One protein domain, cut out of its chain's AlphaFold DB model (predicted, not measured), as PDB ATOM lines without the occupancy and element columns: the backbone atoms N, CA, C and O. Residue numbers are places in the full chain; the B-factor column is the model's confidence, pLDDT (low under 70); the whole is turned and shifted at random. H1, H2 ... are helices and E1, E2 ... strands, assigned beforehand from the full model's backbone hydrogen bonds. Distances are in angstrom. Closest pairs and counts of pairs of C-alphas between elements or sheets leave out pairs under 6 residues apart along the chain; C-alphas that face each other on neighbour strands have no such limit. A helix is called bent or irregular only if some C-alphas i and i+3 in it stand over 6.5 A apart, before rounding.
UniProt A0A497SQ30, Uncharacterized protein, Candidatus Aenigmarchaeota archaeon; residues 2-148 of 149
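AT A GLANCE: This is residues 2 to 148 of the 149 residues of an uncharacterized protein of Candidatus Aenigmarchaeota archaeon (UniProt A0A497SQ30). Four helices, H1, H2, H3 and H5, make a long, somewhat splayed up-and-down bundle, with H3 in the middle touching the other three. A hairpin of two strands, E1 and E2, packs on residues 17 to 32 of H1 near one end of the bundle, where the short helix H4 also lies; at the other end residues 142 to 148 stick out, of which 142 to 146 belong to H5. The printed part has 147 residues, with five named helices and two named strands in the order H1, E1, E2, H2, H3, H4, H5; the sheet, E1 - E2, is antiparallel and the class is mostly helix. The whole is only just loose, close to compact, with a radius of gyration of the C-alphas of 17.9 A, and its outline is a rod of 68 by 30 by 28 A, the free end of H5 adding to its length.

IN THESE COORDINATES: E1 is residues 37 to 45, 21.6 A long, and E2 residues 50 to 56, 19.3 A. H1 is residues 2 to 33, 46.2 A from C-alpha 2 at (177.140, 312.481, 214.953) to C-alpha 33 at (159.247, 353.366, 202.896). H2 is residues 63 to 82, 30.2 A, and irregular, but only just: C-alphas 66 and 69 are 6.7 A apart. H3 is residues 87 to 101, 21.7 A, and H4 residues 103 to 110, 10.2 A. H5, the longest helix, is residues 112 to 146, 51.6 A, ending with C-alpha 146 at (164.129, 299.321, 220.247).

HOW THE PARTS SIT: E1 and E2 form a hairpin at 173 degrees, with N 42 and O 52 2.8 A apart and N 54 and O 40 2.9 A, both within hydrogen-bond range. The closest C-alphas of H1 and E1 are those of Tyr 21 and Ala 43, 5.5 A. With residues 19 to 31 alone, H1 touches H2 at a steep tilt of 41 degrees, opposite ways, closest at the C-alphas of Ser 26 and Ser 69, 5.0 A. H2 and H3, a helical hairpin, touch at a shallow tilt of 12 degrees. H3 touches residues 118 to 133 of H5, closest at the C-alphas of Gly 96 and Gly 122, 3.8 A. H4 touches H2, closest at the C-alphas of Tyr 66 and Asp 105, 5.0 A. H2 and H5 are apart. In H1, H4 and H5 every O i to N i+4 pair is within hydrogen-bond range; in H2 10 of 16 are, in H3 8 of 11.

THE WHOLE: The two C-alphas farthest apart, those of Pro 58 and Asn 148, are 67.9 A apart. The printed part has no cut, and no link is long. Mean pLDDT of the printed part is 87.1; residue 38, residues 59 to 61 and residues 138 to 148 are under 70.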
ATOM      1  N   LYS A   2     176.301 311.484 215.677       73.19
ATOM      2  CA  LYS A   2     177.140 312.481 214.953       73.19
ATOM      3  C   LYS A   2     176.404 313.250 213.834       73.19
ATOM      4  O   LYS A   2     176.583 314.454 213.719       73.19
ATOM      5  N   LYS A   3     175.555 312.568 213.050       80.31
ATOM      6  CA  LYS A   3     174.748 313.192 211.980       80.31
ATOM      7  C   LYS A   3     173.678 314.159 212.512       80.31
ATOM      8  O   LYS A   3     173.503 315.226 211.949       80.31
ATOM      9  N   GLU A   4     173.015 313.810 213.614       78.38
ATOM     10  CA  GLU A   4     171.969 314.648 214.230       78.38
ATOM     11  C   GLU A   4     172.544 315.952 214.791       78.38
ATOM     12  O   GLU A   4     172.016 317.027 214.531       78.38
ATOM     13  N   VAL A   5     173.681 315.874 215.492       81.81
ATOM     14  CA  VAL A   5     174.376 317.064 216.009       81.81
ATOM     15  C   VAL A   5     174.817 317.972 214.862       81.81
ATOM     16  O   VAL A   5     174.600 319.179 214.922       81.81
ATOM     17  N   LEU A   6     175.378 317.398 213.792       85.88
ATOM     18  CA  LEU A   6     175.751 318.163 212.601       85.88
ATOM     19  C   LEU A   6     174.537 318.874 211.981       85.88
ATOM     20  O   LEU A   6     174.645 320.042 211.626       85.88
ATOM     21  N   ASN A   7     173.382 318.209 211.896       85.75
ATOM     22  CA  ASN A   7     172.160 318.816 211.367       85.75
ATOM     23  C   ASN A   7     171.687 320.003 212.216       85.75
ATOM     24  O   ASN A   7     171.326 321.032 211.654       85.75
ATOM     25  N   ILE A   8     171.719 319.889 213.548       86.00
ATOM     26  CA  ILE A   8     171.354 320.995 214.450       86.00
ATOM     27  C   ILE A   8     172.286 322.192 214.226       86.00
ATOM     28  O   ILE A   8     171.814 323.313 214.050       86.00
ATOM     29  N   VAL A   9     173.598 321.950 214.144       88.75
ATOM     30  CA  VAL A   9     174.588 323.004 213.868       88.75
ATOM     31  C   VAL A   9     174.326 323.671 212.515       88.75
ATOM     32  O   VAL A   9     174.337 324.897 212.424       88.75
ATOM     33  N   LEU A  10     174.049 322.891 211.466       90.19
ATOM     34  CA  LEU A  10     173.753 323.426 210.133       90.19
ATOM     35  C   LEU A  10     172.464 324.255 210.113       90.19
ATOM     36  O   LEU A  10     172.435 325.307 209.475       90.19
ATOM     37  N   ILE A  11     171.420 323.821 210.824       89.75
ATOM     38  CA  ILE A  11     170.167 324.577 210.960       89.75
ATOM     39  C   ILE A  11     170.431 325.910 211.662       89.75
ATOM     40  O   ILE A  11     170.017 326.949 211.148       89.75
ATOM     41  N   ASN A  12     171.165 325.898 212.778       91.06
ATOM     42  CA  ASN A  12     171.518 327.110 213.516       91.06
ATOM     43  C   ASN A  12     172.293 328.101 212.645       91.06
ATOM     44  O   ASN A  12     171.920 329.268 212.579       91.06
ATOM     45  N   LEU A  13     173.328 327.640 211.934       92.50
ATOM     46  CA  LEU A  13     174.117 328.495 211.041       92.50
ATOM     47  C   LEU A  13     173.270 329.062 209.899       92.50
ATOM     48  O   LEU A  13     173.341 330.254 209.613       92.50
ATOM     49  N   THR A  14     172.446 328.224 209.268       93.56
ATOM     50  CA  THR A  14     171.585 328.648 208.156       93.56
ATOM     51  C   THR A  14     170.603 329.721 208.610       93.56
ATOM     52  O   THR A  14     170.459 330.747 207.949       93.56
ATOM     53  N   ILE A  15     169.953 329.507 209.754       93.62
ATOM     54  CA  ILE A  15     168.986 330.454 210.308       93.62
ATOM     55  C   ILE A  15     169.673 331.733 210.760       93.62
ATOM     56  O   ILE A  15     169.159 332.809 210.475       93.62
ATOM     57  N   PHE A  16     170.843 331.636 211.392       93.75
ATOM     58  CA  PHE A  16     171.622 332.802 211.784       93.75
ATOM     59  C   PHE A  16     171.923 333.700 210.578       93.75
ATOM     60  O   PHE A  16     171.516 334.857 210.573       93.75
ATOM     61  N   PHE A  17     172.536 333.167 209.514       92.38
ATOM     62  CA  PHE A  17     172.855 333.970 208.327       92.38
ATOM     63  C   PHE A  17     171.610 334.500 207.607       92.38
ATOM     64  O   PHE A  17     171.602 335.651 207.169       92.38
ATOM     65  N   ALA A  18     170.551 333.690 207.499       93.44
ATOM     66  CA  ALA A  18     169.299 334.121 206.884       93.44
ATOM     67  C   ALA A  18     168.654 335.279 207.657       93.44
ATOM     68  O   ALA A  18     168.187 336.238 207.045       93.44
ATOM     69  N   LEU A  19     168.658 335.216 208.992       94.94
ATOM     70  CA  LEU A  19     168.113 336.273 209.839       94.94
ATOM     71  C   LEU A  19     168.981 337.518 209.845       94.94
ATOM     72  O   LEU A  19     168.422 338.600 209.774       94.94
ATOM     73  N   THR A  20     170.308 337.396 209.858       93.38
ATOM     74  CA  THR A  20     171.199 338.555 209.710       93.38
ATOM     75  C   THR A  20     170.907 339.293 208.407       93.38
ATOM     76  O   THR A  20     170.746 340.511 208.400       93.38
ATOM     77  N   TYR A  21     170.754 338.561 207.300       92.69
ATOM     78  CA  TYR A  21     170.400 339.172 206.021       92.69
ATOM     79  C   TYR A  21     169.010 339.821 206.053       92.69
ATOM     80  O   TYR A  21     168.854 340.963 205.625       92.69
ATOM     81  N   LEU A  22     168.009 339.112 206.588       94.69
ATOM     82  CA  LEU A  22     166.645 339.620 206.720       94.69
ATOM     83  C   LEU A  22     166.584 340.867 207.611       94.69
ATOM     84  O   LEU A  22     165.857 341.804 207.299       94.69
ATOM     85  N   HIS A  23     167.348 340.893 208.695       94.75
ATOM     86  CA  HIS A  23     167.412 341.992 209.647       94.75
ATOM     87  C   HIS A  23     167.944 343.270 208.977       94.75
ATOM     88  O   HIS A  23     167.258 344.292 208.972       94.75
ATOM     89  N   GLU A  24     169.101 343.194 208.316       92.19
ATOM     90  CA  GLU A  24     169.716 344.359 207.661       92.19
ATOM     91  C   GLU A  24     168.909 344.840 206.443       92.19
ATOM     92  O   GLU A  24     168.688 346.038 206.258       92.19
ATOM     93  N   ILE A  25     168.387 343.924 205.615       92.19
ATOM     94  CA  ILE A  25     167.553 344.332 204.472       92.19
ATOM     95  C   ILE A  25     166.222 344.940 204.931       92.19
ATOM     96  O   ILE A  25     165.669 345.798 204.243       92.19
ATOM     97  N   SER A  26     165.724 344.545 206.107       93.50
ATOM     98  CA  SER A  26     164.525 345.134 206.706       93.50
ATOM     99  C   SER A  26     164.758 346.578 207.137       93.50
ATOM    100  O   SER A  26     163.903 347.418 206.862       93.50
ATOM    101  N   HIS A  27     165.915 346.899 207.731       91.94
ATOM    102  CA  HIS A  27     166.299 348.290 208.019       91.94
ATOM    103  C   HIS A  27     166.249 349.149 206.760       91.94
ATOM    104  O   HIS A  27     165.613 350.206 206.742       91.94
ATOM    105  N   LEU A  28     166.853 348.658 205.676       91.06
ATOM    106  CA  LEU A  28     166.880 349.350 204.390       91.06
ATOM    107  C   LEU A  28     165.479 349.498 203.776       91.06
ATOM    108  O   LEU A  28     165.121 350.581 203.310       91.06
ATOM    109  N   GLY A  29     164.672 348.436 203.802       90.38
ATOM    110  CA  GLY A  29     163.305 348.444 203.281       90.38
ATOM    111  C   GLY A  29     162.397 349.422 204.027       90.38
ATOM    112  O   GLY A  29     161.696 350.217 203.402       90.38
ATOM    113  N   ILE A  30     162.451 349.426 205.361       91.38
ATOM    114  CA  ILE A  30     161.682 350.363 206.190       91.38
ATOM    115  C   ILE A  30     162.154 351.796 205.948       91.38
ATOM    116  O   ILE A  30     161.327 352.690 205.769       91.38
ATOM    117  N   ALA A  31     163.467 352.027 205.895       89.38
ATOM    118  CA  ALA A  31     164.017 353.349 205.628       89.38
ATOM    119  C   ALA A  31     163.554 353.901 204.270       89.38
ATOM    120  O   ALA A  31     163.190 355.074 204.180       89.38
ATOM    121  N   PHE A  32     163.498 353.058 203.232       88.25
ATOM    122  CA  PHE A  32     162.977 353.440 201.918       88.25
ATOM    123  C   PHE A  32     161.491 353.826 201.977       88.25
ATOM    124  O   PHE A  32     161.106 354.868 201.446       88.25
ATOM    125  N   CYS A  33     160.665 353.049 202.685       88.75
ATOM    126  CA  CYS A  33     159.247 353.366 202.896       88.75
ATOM    127  C   CYS A  33     159.030 354.693 203.642       88.75
ATOM    128  O   CYS A  33     158.015 355.354 203.438       88.75
ATOM    129  N   LEU A  34     159.984 355.102 204.481       88.31
ATOM    130  CA  LEU A  34     159.966 356.377 205.205       88.31
ATOM    131  C   LEU A  34     160.569 357.546 204.405       88.31
ATOM    132  O   LEU A  34     160.720 358.645 204.936       88.31
ATOM    133  N   GLY A  35     160.923 357.332 203.134       85.12
ATOM    134  CA  GLY A  35     161.477 358.368 202.262       85.12
ATOM    135  C   GLY A  35     162.951 358.689 202.521       85.12
ATOM    136  O   GLY A  35     163.446 359.708 202.031       85.12
ATOM    137  N   CYS A  36     163.677 357.848 203.266       85.06
ATOM    138  CA  CYS A  36     165.130 357.966 203.343       85.06
ATOM    139  C   CYS A  36     165.758 357.578 202.000       85.06
ATOM    140  O   CYS A  36     165.331 356.624 201.344       85.06
ATOM    141  N   LYS A  37     166.822 358.284 201.600       79.62
ATOM    142  CA  LYS A  37     167.652 357.827 200.484       79.62
ATOM    143  C   LYS A  37     168.490 356.665 201.006       79.62
ATOM    144  O   LYS A  37     169.353 356.848 201.864       79.62
ATOM    145  N   ALA A  38     168.151 355.466 200.545       66.19
ATOM    146  CA  ALA A  38     168.804 354.242 200.980       66.19
ATOM    147  C   ALA A  38     170.295 354.266 200.609       66.19
ATOM    148  O   ALA A  38     170.652 354.635 199.489       66.19
ATOM    149  N   GLY A  39     171.145 353.890 201.565       72.06
ATOM    150  CA  GLY A  39     172.543 353.553 201.324       72.06
ATOM    151  C   GLY A  39     172.696 352.047 201.111       72.06
ATOM    152  O   GLY A  39     171.923 351.429 200.378       72.06
ATOM    153  N   LYS A  40     173.707 351.446 201.736       83.56
ATOM    154  CA  LYS A  40     174.081 350.036 201.575       83.56
ATOM    155  C   LYS A  40     173.757 349.248 202.847       83.56
ATOM    156  O   LYS A  40     174.108 349.686 203.936       83.56
ATOM    157  N   ALA A  41     173.152 348.069 202.700       84.12
ATOM    158  CA  ALA A  41     173.059 347.074 203.769       84.12
ATOM    159  C   ALA A  41     174.250 346.108 203.674       84.12
ATOM    160  O   ALA A  41     174.489 345.508 202.620       84.12
ATOM    161  N   VAL A  42     175.018 345.974 204.754       83.88
ATOM    162  CA  VAL A  42     176.205 345.117 204.836       83.88
ATOM    163  C   VAL A  42     175.947 344.021 205.862       83.88
ATOM    164  O   VAL A  42     176.051 344.231 207.065       83.88
ATOM    165  N   ALA A  43     175.629 342.827 205.362       75.00
ATOM    166  CA  ALA A  43     175.335 341.665 206.199       75.00
ATOM    167  C   ALA A  43     176.585 341.011 206.815       75.00
ATOM    168  O   ALA A  43     176.456 340.223 207.746       75.00
ATOM    169  N   LEU A  44     177.781 341.284 206.280       80.38
ATOM    170  CA  LEU A  44     179.048 340.852 206.867       80.38
ATOM    171  C   LEU A  44     180.197 341.718 206.345       80.38
ATOM    172  O   LEU A  44     180.541 341.653 205.163       80.38
ATOM    173  N   ASP A  45     180.813 342.483 207.237       83.06
ATOM    174  CA  ASP A  45     182.091 343.139 206.993       83.06
ATOM    175  C   ASP A  45     183.211 342.378 207.714       83.06
ATOM    176  O   ASP A  45     183.327 342.420 208.938       83.06
ATOM    177  N   LEU A  46     184.055 341.679 206.951       83.69
ATOM    178  CA  LEU A  46     185.193 340.926 207.491       83.69
ATOM    179  C   LEU A  46     186.317 341.825 208.025       83.69
ATOM    180  O   LEU A  46     187.177 341.340 208.755       83.69
ATOM    181  N   SER A  47     186.334 343.108 207.661       84.75
ATOM    182  CA  SER A  47     187.349 344.046 208.147       84.75
ATOM    183  C   SER A  47     187.036 344.556 209.554       84.75
ATOM    184  O   SER A  47     187.944 344.681 210.373       84.75
ATOM    185  N   ASN A  48     185.751 344.765 209.856       79.25
ATOM    186  CA  ASN A  48     185.279 345.296 211.136       79.25
ATOM    187  C   ASN A  48     184.532 344.266 211.999       79.25
ATOM    188  O   ASN A  48     184.109 344.594 213.105       79.25
ATOM    189  N   TYR A  49     184.369 343.031 211.510       78.69
ATOM    190  CA  TYR A  49     183.579 341.965 212.142       78.69
ATOM    191  C   TYR A  49     182.178 342.429 212.563       78.69
ATOM    192  O   TYR A  49     181.691 342.080 213.638       78.69
ATOM    193  N   SER A  50     181.536 343.238 211.719       79.56
ATOM    194  CA  SER A  50     180.257 343.872 212.023       79.56
ATOM    195  C   SER A  50     179.248 343.713 210.890       79.56
ATOM    196  O   SER A  50     179.585 343.381 209.748       79.56
ATOM    197  N   THR A  51     177.987 343.945 211.239       82.81
ATOM    198  CA  THR A  51     176.885 344.141 210.300       82.81
ATOM    199  C   THR A  51     176.355 345.544 210.512       82.81
ATOM    200  O   THR A  51     176.373 346.057 211.635       82.81
ATOM    201  N   TYR A  52     175.999 346.214 209.424       81.69
ATOM    202  CA  TYR A  52     175.510 347.579 209.503       81.69
ATOM    203  C   TYR A  52     174.740 347.964 208.246       81.69
ATOM    204  O   TYR A  52     174.995 347.466 207.145       81.69
ATOM    205  N   THR A  53     173.840 348.928 208.407       81.50
ATOM    206  CA  THR A  53     173.117 349.548 207.302       81.50
ATOM    207  C   THR A  53     173.407 351.047 207.277       81.50
ATOM    208  O   THR A  53     173.154 351.769 208.239       81.50
ATOM    209  N   GLU A  54     173.947 351.531 206.159       83.06
ATOM    210  CA  GLU A  54     174.177 352.958 205.923       83.06
ATOM    211  C   GLU A  54     172.893 353.607 205.399       83.06
ATOM    212  O   GLU A  54     172.352 353.200 204.368       83.06
ATOM    213  N   LEU A  55     172.401 354.634 206.095       84.06
ATOM    214  CA  LEU A  55     171.161 355.331 205.752       84.06
ATOM    215  C   LEU A  55     171.375 356.845 205.717       84.06
ATOM    216  O   LEU A  55     171.939 357.430 206.641       84.06
ATOM    217  N   HIS A  56     170.843 357.499 204.681       81.81
ATOM    218  CA  HIS A  56     170.776 358.956 204.595       81.81
ATOM    219  C   HIS A  56     169.322 359.414 204.729       81.81
ATOM    220  O   HIS A  56     168.570 359.493 203.752       81.81
ATOM    221  N   CYS A  57     168.919 359.700 205.966       79.00
ATOM    222  CA  CYS A  57     167.562 360.128 206.291       79.00
ATOM    223  C   CYS A  57     167.473 361.659 206.468       79.00
ATOM    224  O   CYS A  57     168.340 362.247 207.115       79.00
ATOM    225  N   PRO A  58     166.424 362.317 205.931       70.44
ATOM    226  CA  PRO A  58     166.220 363.764 206.067       70.44
ATOM    227  C   PRO A  58     165.834 364.211 207.490       70.44
ATOM    228  O   PRO A  58     165.963 365.390 207.808       70.44
ATOM    229  N   GLN A  59     165.378 363.294 208.350       65.00
ATOM    230  CA  GLN A  59     165.115 363.531 209.773       65.00
ATOM    231  C   GLN A  59     165.841 362.479 210.622       65.00
ATOM    232  O   GLN A  59     165.915 361.309 210.242       65.00
ATOM    233  N   GLY A  60     166.421 362.915 211.743       61.97
ATOM    234  CA  GLY A  60     167.215 362.071 212.634       61.97
ATOM    235  C   GLY A  60     166.355 361.200 213.553       61.97
ATOM    236  O   GLY A  60     165.416 361.694 214.166       61.97
ATOM    237  N   ASN A  61     166.754 359.929 213.674       61.59
ATOM    238  CA  ASN A  61     166.230 358.901 214.582       61.59
ATOM    239  C   ASN A  61     164.745 358.523 214.388       61.59
ATOM    240  O   ASN A  61     163.860 358.969 215.117       61.59
ATOM    241  N   ASN A  62     164.486 357.621 213.435       78.81
ATOM    242  CA  ASN A  62     163.184 356.974 213.294       78.81
ATOM    243  C   ASN A  62     163.169 355.653 214.065       78.81
ATOM    244  O   ASN A  62     163.722 354.656 213.604       78.81
ATOM    245  N   LEU A  63     162.454 355.635 215.195       89.44
ATOM    246  CA  LEU A  63     162.206 354.445 216.021       89.44
ATOM    247  C   LEU A  63     161.789 353.216 215.195       89.44
ATOM    248  O   LEU A  63     162.182 352.092 215.489       89.44
ATOM    249  N   LEU A  64     160.999 353.446 214.144       89.81
ATOM    250  CA  LEU A  64     160.485 352.395 213.274       89.81
ATOM    251  C   LEU A  64     161.591 351.658 212.506       89.81
ATOM    252  O   LEU A  64     161.434 350.470 212.244       89.81
ATOM    253  N   ILE A  65     162.691 352.340 212.165       89.69
ATOM    254  CA  ILE A  65     163.846 351.715 211.510       89.69
ATOM    255  C   ILE A  65     164.494 350.758 212.511       89.69
ATOM    256  O   ILE A  65     164.493 349.559 212.271       89.69
ATOM    257  N   TYR A  66     164.891 351.253 213.689       89.81
ATOM    258  CA  TYR A  66     165.551 350.436 214.715       89.81
ATOM    259  C   TYR A  66     164.729 349.227 215.173       89.81
ATOM    260  O   TYR A  66     165.256 348.131 215.328       89.81
ATOM    261  N   VAL A  67     163.425 349.398 215.401       93.88
ATOM    262  CA  VAL A  67     162.591 348.328 215.975       93.88
ATOM    263  C   VAL A  67     161.981 347.428 214.900       93.88
ATOM    264  O   VAL A  67     161.681 346.260 215.152       93.88
ATOM    265  N   GLY A  68     161.759 347.948 213.694       92.62
ATOM    266  CA  GLY A  68     160.978 347.244 212.687       92.62
ATOM    267  C   GLY A  68     161.678 346.017 212.100       92.62
ATOM    268  O   GLY A  68     160.994 345.040 211.791       92.62
ATOM    269  N   SER A  69     163.012 346.004 212.024       91.94
ATOM    270  CA  SER A  69     163.786 344.823 211.601       91.94
ATOM    271  C   SER A  69     163.547 343.616 212.518       91.94
ATOM    272  O   SER A  69     163.322 342.497 212.042       91.94
ATOM    273  N   MET A  70     163.497 343.847 213.835       95.31
ATOM    274  CA  MET A  70     163.150 342.836 214.834       95.31
ATOM    275  C   MET A  70     161.734 342.302 214.603       95.31
ATOM    276  O   MET A  70     161.521 341.089 214.589       95.31
ATOM    277  N   VAL A  71     160.764 343.200 214.401       95.81
ATOM    278  CA  VAL A  71     159.353 342.833 214.199       95.81
ATOM    279  C   VAL A  71     159.187 341.977 212.945       95.81
ATOM    280  O   VAL A  71     158.511 340.950 212.999       95.81
ATOM    281  N   ILE A  72     159.838 342.344 211.839       95.94
ATOM    282  CA  ILE A  72     159.806 341.568 210.592       95.94
ATOM    283  C   ILE A  72     160.428 340.182 210.796       95.94
ATOM    284  O   ILE A  72     159.846 339.179 210.381       95.94
ATOM    285  N   SER A  73     161.563 340.102 211.493       95.06
ATOM    286  CA  SER A  73     162.247 338.830 211.760       95.06
ATOM    287  C   SER A  73     161.412 337.894 212.652       95.06
ATOM    288  O   SER A  73     161.301 336.696 212.379       95.06
ATOM    289  N   ILE A  74     160.729 338.433 213.667       95.25
ATOM    290  CA  ILE A  74     159.799 337.673 214.522       95.25
ATOM    291  C   ILE A  74     158.542 337.244 213.749       95.25
ATOM    292  O   ILE A  74     158.062 336.116 213.917       95.25
ATOM    293  N   ALA A  75     158.007 338.107 212.880       95.38
ATOM    294  CA  ALA A  75     156.875 337.767 212.021       95.38
ATOM    295  C   ALA A  75     157.228 336.613 211.068       95.38
ATOM    296  O   ALA A  75     156.449 335.670 210.933       95.38
ATOM    297  N   PHE A  76     158.434 336.629 210.493       93.44
ATOM    298  CA  PHE A  76     158.965 335.509 209.716       93.44
ATOM    299  C   PHE A  76     159.069 334.228 210.557       93.44
ATOM    300  O   PHE A  76     158.604 333.170 210.132       93.44
ATOM    301  N   GLY A  77     159.593 334.321 211.782       93.19
ATOM    302  CA  GLY A  77     159.654 333.188 212.709       93.19
ATOM    303  C   GLY A  77     158.288 332.576 213.010       93.19
ATOM    304  O   GLY A  77     158.157 331.353 213.061       93.19
ATOM    305  N   SER A  78     157.254 333.406 213.152       93.38
ATOM    306  CA  SER A  78     155.885 332.967 213.456       93.38
ATOM    307  C   SER A  78     155.313 331.992 212.419       93.38
ATOM    308  O   SER A  78     154.471 331.165 212.766       93.38
ATOM    309  N   LEU A  79     155.815 332.002 211.178       94.00
ATOM    310  CA  LEU A  79     155.435 331.027 210.147       94.00
ATOM    311  C   LEU A  79     155.749 329.579 210.565       94.00
ATOM    312  O   LEU A  79     155.017 328.657 210.208       94.00
ATOM    313  N   PHE A  80     156.792 329.372 211.373       92.31
ATOM    314  CA  PHE A  80     157.203 328.045 211.836       92.31
ATOM    315  C   PHE A  80     156.288 327.482 212.929       92.31
ATOM    316  O   PHE A  80     156.258 326.267 213.119       92.31
ATOM    317  N   ILE A  81     155.488 328.316 213.608       92.75
ATOM    318  CA  ILE A  81     154.528 327.858 214.628       92.75
ATOM    319  C   ILE A  81     153.503 326.884 214.026       92.75
ATOM    320  O   ILE A  81     153.060 325.949 214.696       92.75
ATOM    321  N   PHE A  82     153.155 327.073 212.754       91.81
ATOM    322  CA  PHE A  82     152.147 326.277 212.055       91.81
ATOM    323  C   PHE A  82     152.666 324.930 211.537       91.81
ATOM    324  O   PHE A  82     151.886 324.141 211.010       91.81
ATOM    325  N   LEU A  83     153.959 324.638 211.703       92.06
ATOM    326  CA  LEU A  83     154.563 323.375 211.280       92.06
ATOM    327  C   LEU A  83     154.465 322.301 212.375       92.06
ATOM    328  O   LEU A  83     154.168 322.579 213.544       92.06
ATOM    329  N   ASP A  84     154.730 321.053 212.000       88.81
ATOM    330  CA  ASP A  84     154.768 319.924 212.931       88.81
ATOM    331  C   ASP A  84     156.045 319.908 213.781       88.81
ATOM    332  O   ASP A  84     157.065 320.529 213.462       88.81
ATOM    333  N   LYS A  85     156.006 319.179 214.902       81.25
ATOM    334  CA  LYS A  85     157.206 318.931 215.712       81.25
ATOM    335  C   LYS A  85     158.158 317.980 214.961       81.25
ATOM    336  O   LYS A  85     157.692 317.013 214.364       81.25
ATOM    337  N   PRO A  86     159.487 318.196 215.017       82.12
ATOM    338  CA  PRO A  86     160.198 319.195 215.823       82.12
ATOM    339  C   PRO A  86     160.371 320.560 215.137       82.12
ATOM    340  O   PRO A  86     160.825 321.497 215.789       82.12
ATOM    341  N   THR A  87     160.002 320.696 213.860       85.38
ATOM    342  CA  THR A  87     160.199 321.908 213.048       85.38
ATOM    343  C   THR A  87     159.565 323.145 213.675       85.38
ATOM    344  O   THR A  87     160.142 324.224 213.613       85.38
ATOM    345  N   ARG A  88     158.441 322.990 214.378       90.50
ATOM    346  CA  ARG A  88     157.822 324.071 215.157       90.50
ATOM    347  C   ARG A  88     158.768 324.754 216.145       90.50
ATOM    348  O   ARG A  88     158.670 325.958 216.354       90.50
ATOM    349  N   ASN A  89     159.689 324.003 216.750       90.50
ATOM    350  CA  ASN A  89     160.595 324.533 217.772       90.50
ATOM    351  C   ASN A  89     161.604 325.534 217.191       90.50
ATOM    352  O   ASN A  89     162.116 326.368 217.929       90.50
ATOM    353  N   VAL A  90     161.813 325.515 215.869       92.50
ATOM    354  CA  VAL A  90     162.623 326.502 215.142       92.50
ATOM    355  C   VAL A  90     162.106 327.931 215.345       92.50
ATOM    356  O   VAL A  90     162.888 328.874 215.284       92.50
ATOM    357  N   PHE A  91     160.822 328.113 215.673       95.31
ATOM    358  CA  PHE A  91     160.283 329.414 216.079       95.31
ATOM    359  C   PHE A  91     161.096 330.056 217.213       95.31
ATOM    360  O   PHE A  91     161.506 331.210 217.096       95.31
ATOM    361  N   PHE A  92     161.370 329.312 218.291       95.75
ATOM    362  CA  PHE A  92     162.107 329.839 219.444       95.75
ATOM    363  C   PHE A  92     163.549 330.185 219.079       95.75
ATOM    364  O   PHE A  92     164.072 331.193 219.551       95.75
ATOM    365  N   LEU A  93     164.155 329.400 218.183       95.44
ATOM    366  CA  LEU A  93     165.466 329.695 217.619       95.44
ATOM    367  C   LEU A  93     165.463 331.035 216.866       95.44
ATOM    368  O   LEU A  93     166.321 331.882 217.102       95.44
ATOM    369  N   ILE A  94     164.472 331.245 215.992       96.62
ATOM    370  CA  ILE A  94     164.357 332.468 215.191       96.62
ATOM    371  C   ILE A  94     164.118 333.687 216.078       96.62
ATOM    372  O   ILE A  94     164.776 334.711 215.894       96.62
ATOM    373  N   VAL A  95     163.220 333.592 217.061       97.38
ATOM    374  CA  VAL A  95     162.971 334.693 218.005       97.38
ATOM    375  C   VAL A  95     164.220 334.983 218.835       97.38
ATOM    376  O   VAL A  95     164.581 336.147 218.992       97.38
ATOM    377  N   GLY A  96     164.915 333.946 219.309       97.50
ATOM    378  CA  GLY A  96     166.157 334.090 220.065       97.50
ATOM    379  C   GLY A  96     167.227 334.863 219.294       97.50
ATOM    380  O   GLY A  96     167.746 335.865 219.789       97.50
ATOM    381  N   PHE A  97     167.496 334.463 218.047       97.19
ATOM    382  CA  PHE A  97     168.422 335.188 217.174       97.19
ATOM    383  C   PHE A  97     167.936 336.599 216.838       97.19
ATOM    384  O   PHE A  97     168.738 337.526 216.870       97.19
ATOM    385  N   SER A  98     166.641 336.788 216.572       97.19
ATOM    386  CA  SER A  98     166.080 338.108 216.250       97.19
ATOM    387  C   SER A  98     166.293 339.111 217.385       97.19
ATOM    388  O   SER A  98     166.639 340.261 217.122       97.19
ATOM    389  N   LEU A  99     166.137 338.682 218.644       97.50
ATOM    390  CA  LEU A  99     166.400 339.523 219.817       97.50
ATOM    391  C   LEU A  99     167.885 339.864 219.970       97.50
ATOM    392  O   LEU A  99     168.212 341.010 220.261       97.50
ATOM    393  N   ILE A 100     168.781 338.894 219.760       96.75
ATOM    394  CA  ILE A 100     170.232 339.122 219.856       96.75
ATOM    395  C   ILE A 100     170.701 340.076 218.758       96.75
ATOM    396  O   ILE A 100     171.373 341.059 219.067       96.75
ATOM    397  N   LEU A 101     170.322 339.820 217.502       95.06
ATOM    398  CA  LEU A 101     170.699 340.658 216.359       95.06
ATOM    399  C   LEU A 101     170.202 342.096 216.534       95.06
ATOM    400  O   LEU A 101     170.948 343.036 216.301       95.06
ATOM    401  N   SER A 102     168.984 342.267 217.054       96.19
ATOM    402  CA  SER A 102     168.384 343.592 217.259       96.19
ATOM    403  C   SER A 102     168.773 344.251 218.587       96.19
ATOM    404  O   SER A 102     168.275 345.328 218.903       96.19
ATOM    405  N   SER A 103     169.626 343.629 219.406       96.31
ATOM    406  CA  SER A 103     169.924 344.135 220.754       96.31
ATOM    407  C   SER A 103     170.570 345.522 220.736       96.31
ATOM    408  O   SER A 103     170.228 346.370 221.564       96.31
ATOM    409  N   LEU A 104     171.460 345.785 219.772       93.94
ATOM    410  CA  LEU A 104     172.078 347.097 219.591       93.94
ATOM    411  C   LEU A 104     171.069 348.131 219.075       93.94
ATOM    412  O   LEU A 104     171.035 349.244 219.593       93.94
ATOM    413  N   ASP A 105     170.197 347.759 218.137       93.50
ATOM    414  CA  ASP A 105     169.138 348.651 217.650       93.50
ATOM    415  C   ASP A 105     168.173 349.043 218.766       93.50
ATOM    416  O   ASP A 105     167.803 350.207 218.914       93.50
ATOM    417  N   LEU A 106     167.807 348.082 219.613       95.44
ATOM    418  CA  LEU A 106     166.994 348.331 220.798       95.44
ATOM    419  C   LEU A 106     167.726 349.221 221.807       95.44
ATOM    420  O   LEU A 106     167.081 350.027 222.477       95.44
ATOM    421  N   ALA A 107     169.057 349.130 221.890       95.31
ATOM    422  CA  ALA A 107     169.868 350.052 222.680       95.31
ATOM    423  C   ALA A 107     169.780 351.487 222.143       95.31
ATOM    424  O   ALA A 107     169.628 352.426 222.923       95.31
ATOM    425  N   LEU A 108     169.845 351.658 220.821       91.81
ATOM    426  CA  LEU A 108     169.731 352.960 220.159       91.81
ATOM    427  C   LEU A 108     168.312 353.540 220.263       91.81
ATOM    428  O   LEU A 108     168.149 354.756 220.367       91.81
ATOM    429  N   ALA A 109     167.294 352.679 220.279       93.00
ATOM    430  CA  ALA A 109     165.890 353.060 220.398       93.00
ATOM    431  C   ALA A 109     165.454 353.385 221.838       93.00
ATOM    432  O   ALA A 109     164.713 354.343 222.058       93.00
ATOM    433  N   PHE A 110     165.881 352.584 222.820       94.69
ATOM    434  CA  PHE A 110     165.325 352.586 224.182       94.69
ATOM    435  C   PHE A 110     166.384 352.630 225.300       94.69
ATOM    436  O   PHE A 110     166.032 352.668 226.479       94.69
ATOM    437  N   GLY A 111     167.675 352.632 224.959       94.56
ATOM    438  CA  GLY A 111     168.797 352.643 225.899       94.56
ATOM    439  C   GLY A 111     169.331 351.253 226.270       94.56
ATOM    440  O   GLY A 111     168.731 350.216 225.986       94.56
ATOM    441  N   TYR A 112     170.473 351.217 226.966       95.62
ATOM    442  CA  TYR A 112     171.204 349.977 227.282       95.62
ATOM    443  C   TYR A 112     170.424 348.958 228.132       95.62
ATOM    444  O   TYR A 112     170.736 347.772 228.098       95.62
ATOM    445  N   GLY A 113     169.380 349.368 228.859       97.06
ATOM    446  CA  GLY A 113     168.493 348.412 229.532       97.06
ATOM    447  C   GLY A 113     167.815 347.452 228.545       97.06
ATOM    448  O   GLY A 113     167.746 346.249 228.799       97.06
ATOM    449  N   ALA A 114     167.393 347.964 227.385       96.31
ATOM    450  CA  ALA A 114     166.787 347.163 226.327       96.31
ATOM    451  C   ALA A 114     167.807 346.244 225.640       96.31
ATOM    452  O   ALA A 114     167.456 345.117 225.289       96.31
ATOM    453  N   PHE A 115     169.071 346.675 225.528       97.25
ATOM    454  CA  PHE A 115     170.171 345.821 225.066       97.25
ATOM    455  C   PHE A 115     170.293 344.567 225.935       97.25
ATOM    456  O   PHE A 115     170.180 343.452 225.433       97.25
ATOM    457  N   TYR A 116     170.467 344.734 227.250       97.38
ATOM    458  CA  TYR A 116     170.656 343.589 228.142       97.38
ATOM    459  C   TYR A 116     169.417 342.695 228.180       97.38
ATOM    460  O   TYR A 116     169.541 341.475 228.088       97.38
ATOM    461  N   ALA A 117     168.223 343.289 228.271       97.75
ATOM    462  CA  ALA A 117     166.977 342.531 228.301       97.75
ATOM    463  C   ALA A 117     166.805 341.665 227.044       97.75
ATOM    464  O   ALA A 117     166.548 340.467 227.158       97.75
ATOM    465  N   SER A 118     166.989 342.246 225.855       97.50
ATOM    466  CA  SER A 118     166.861 341.518 224.586       97.50
ATOM    467  C   SER A 118     167.963 340.479 224.394       97.50
ATOM    468  O   SER A 118     167.659 339.339 224.049       97.50
ATOM    469  N   PHE A 119     169.220 340.814 224.696       97.62
ATOM    470  CA  PHE A 119     170.347 339.893 224.554       97.62
ATOM    471  C   PHE A 119     170.189 338.649 225.440       97.62
ATOM    472  O   PHE A 119     170.262 337.521 224.949       97.62
ATOM    473  N   PHE A 120     169.901 338.826 226.736       97.94
ATOM    474  CA  PHE A 120     169.729 337.695 227.653       97.94
ATOM    475  C   PHE A 120     168.448 336.904 227.382       97.94
ATOM    476  O   PHE A 120     168.479 335.673 227.432       97.94
ATOM    477  N   ALA A 121     167.336 337.571 227.049       98.00
ATOM    478  CA  ALA A 121     166.118 336.874 226.635       98.00
ATOM    479  C   ALA A 121     166.357 336.037 225.369       98.00
ATOM    480  O   ALA A 121     165.905 334.894 225.287       98.00
ATOM    481  N   GLY A 122     167.122 336.569 224.414       97.75
ATOM    482  CA  GLY A 122     167.509 335.855 223.207       97.75
ATOM    483  C   GLY A 122     168.355 334.618 223.497       97.75
ATOM    484  O   GLY A 122     168.030 333.536 223.009       97.75
ATOM    485  N   LEU A 123     169.374 334.729 224.359       97.50
ATOM    486  CA  LEU A 123     170.196 333.584 224.779       97.50
ATOM    487  C   LEU A 123     169.371 332.486 225.464       97.50
ATOM    488  O   LEU A 123     169.563 331.304 225.178       97.50
ATOM    489  N   LEU A 124     168.433 332.864 226.339       98.00
ATOM    490  CA  LEU A 124     167.538 331.909 226.999       98.00
ATOM    491  C   LEU A 124     166.665 331.159 225.987       98.00
ATOM    492  O   LEU A 124     166.527 329.939 226.082       98.00
ATOM    493  N   LEU A 125     166.106 331.865 225.000       96.88
ATOM    494  CA  LEU A 125     165.291 331.252 223.948       96.88
ATOM    495  C   LEU A 125     166.104 330.338 223.029       96.88
ATOM    496  O   LEU A 125     165.614 329.265 222.675       96.88
ATOM    497  N   LEU A 126     167.340 330.714 222.686       95.19
ATOM    498  CA  LEU A 126     168.245 329.850 221.927       95.19
ATOM    499  C   LEU A 126     168.535 328.557 222.693       95.19
ATOM    500  O   LEU A 126     168.300 327.475 222.158       95.19
ATOM    501  N   GLY A 127     168.949 328.653 223.960       94.19
ATOM    502  CA  GLY A 127     169.227 327.476 224.787       94.19
ATOM    503  C   GLY A 127     168.001 326.576 224.963       94.19
ATOM    504  O   GLY A 127     168.095 325.354 224.844       94.19
ATOM    505  N   PHE A 128     166.824 327.171 225.169       95.00
ATOM    506  CA  PHE A 128     165.564 326.432 225.236       95.00
ATOM    507  C   PHE A 128     165.237 325.723 223.914       95.00
ATOM    508  O   PHE A 128     164.872 324.545 223.911       95.00
ATOM    509  N   SER A 129     165.405 326.406 222.781       93.12
ATOM    510  CA  SER A 129     165.179 325.827 221.456       93.12
ATOM    511  C   SER A 129     166.131 324.670 221.163       93.12
ATOM    512  O   SER A 129     165.700 323.619 220.689       93.12
ATOM    513  N   GLU A 130     167.419 324.831 221.458       90.94
ATOM    514  CA  GLU A 130     168.424 323.784 221.266       90.94
ATOM    515  C   GLU A 130     168.130 322.558 222.126       90.94
ATOM    516  O   GLU A 130     168.179 321.435 221.625       90.94
ATOM    517  N   PHE A 131     167.728 322.757 223.384       92.19
ATOM    518  CA  PHE A 131     167.281 321.670 224.251       92.19
ATOM    519  C   PHE A 131     166.096 320.903 223.642       92.19
ATOM    520  O   PHE A 131     166.097 319.667 223.611       92.19
ATOM    521  N   LEU A 132     165.102 321.607 223.092       91.00
ATOM    522  CA  LEU A 132     163.954 320.981 222.430       91.00
ATOM    523  C   LEU A 132     164.343 320.241 221.141       91.00
ATOM    524  O   LEU A 132     163.817 319.163 220.864       91.00
ATOM    525  N   LEU A 133     165.248 320.789 220.331       87.88
ATOM    526  CA  LEU A 133     165.718 320.133 219.105       87.88
ATOM    527  C   LEU A 133     166.567 318.889 219.422       87.88
ATOM    528  O   LEU A 133     166.390 317.840 218.795       87.88
ATOM    529  N   ALA A 134     167.436 318.973 220.431       86.31
ATOM    530  CA  ALA A 134     168.284 317.870 220.871       86.31
ATOM    531  C   ALA A 134     167.474 316.721 221.493       86.31
ATOM    532  O   ALA A 134     167.675 315.564 221.122       86.31
ATOM    533  N   SER A 135     166.520 317.026 222.378       85.62
ATOM    534  CA  SER A 135     165.660 316.017 223.021       85.62
ATOM    535  C   SER A 135     164.835 315.222 222.003       85.62
ATOM    536  O   SER A 135     164.872 313.993 222.011       85.62
ATOM    537  N   ASN A 136     164.210 315.891 221.029       80.75
ATOM    538  CA  ASN A 136     163.477 315.209 219.950       80.75
ATOM    539  C   ASN A 136     164.375 314.320 219.065       80.75
ATOM    540  O   ASN A 136     163.905 313.339 218.483       80.75
ATOM    541  N   SER A 137     165.660 314.656 218.936       74.06
ATOM    542  CA  SER A 137     166.624 313.863 218.161       74.06
ATOM    543  C   SER A 137     167.079 312.606 218.922       74.06
ATOM    544  O   SER A 137     167.314 311.550 218.320       74.06
ATOM    545  N   LEU A 138     167.160 312.689 220.255       66.69
ATOM    546  CA  LEU A 138     167.452 311.555 221.136       66.69
ATOM    547  C   LEU A 138     166.289 310.554 221.176       66.69
ATOM    548  O   LEU A 138     166.527 309.360 220.991       66.69
ATOM    549  N   ASP A 139     165.046 311.028 221.296       61.62
ATOM    550  CA  ASP A 139     163.853 310.165 221.324       61.62
ATOM    551  C   ASP A 139     163.705 309.332 220.045       61.62
ATOM    552  O   ASP A 139     163.440 308.127 220.100       61.62
ATOM    553  N   LYS A 140     163.967 309.933 218.874       60.69
ATOM    554  CA  LYS A 140     164.013 309.193 217.602       60.69
ATOM    555  C   LYS A 140     165.073 308.094 217.628       60.69
ATOM    556  O   LYS A 140     164.810 306.981 217.183       60.69
ATOM    557  N   THR A 141     166.260 308.385 218.162       59.91
ATOM    558  CA  THR A 141     167.368 307.419 218.204       59.91
ATOM    559  C   THR A 141     167.027 306.209 219.080       59.91
ATOM    560  O   THR A 141     167.257 305.077 218.657       59.91
ATOM    561  N   ILE A 142     166.423 306.426 220.254       59.19
ATOM    562  CA  ILE A 142     166.002 305.350 221.169       59.19
ATOM    563  C   ILE A 142     164.888 304.503 220.535       59.19
ATOM    564  O   ILE A 142     164.946 303.274 220.570       59.19
ATOM    565  N   TYR A 143     163.909 305.141 219.885       58.06
ATOM    566  CA  TYR A 143     162.827 304.434 219.194       58.06
ATOM    567  C   TYR A 143     163.344 303.509 218.078       58.06
ATOM    568  O   TYR A 143     162.902 302.366 217.966       58.06
ATOM    569  N   PHE A 144     164.309 303.967 217.274       57.53
ATOM    570  CA  PHE A 144     164.911 303.135 216.225       57.53
ATOM    571  C   PHE A 144     165.795 302.011 216.776       57.53
ATOM    572  O   PHE A 144     165.910 300.976 216.122       57.53
ATOM    573  N   GLN A 145     166.400 302.163 217.956       58.06
ATOM    574  CA  GLN A 145     167.142 301.063 218.578       58.06
ATOM    575  C   GLN A 145     166.211 299.963 219.099       58.06
ATOM    576  O   GLN A 145     166.486 298.796 218.854       58.06
ATOM    577  N   ASN A 146     165.077 300.311 219.713       57.34
ATOM    578  CA  ASN A 146     164.129 299.321 220.247       57.34
ATOM    579  C   ASN A 146     163.310 298.569 219.185       57.34
ATOM    580  O   ASN A 146     162.723 297.545 219.503       57.34
ATOM    581  N   LYS A 147     163.235 299.061 217.944       52.31
ATOM    582  CA  LYS A 147     162.512 298.387 216.848       52.31
ATOM    583  C   LYS A 147     163.353 297.381 216.056       52.31
ATOM    584  O   LYS A 147     162.806 296.685 215.210       52.31
ATOM    585  N   ASN A 148     164.666 297.371 216.277       52.16
ATOM    586  CA  ASN A 148     165.621 296.507 215.577       52.16
ATOM    587  C   ASN A 148     166.134 295.349 216.459       52.16
ATOM    588  O   ASN A 148     167.106 294.692 216.088       52.16
TER     589      ASN A 148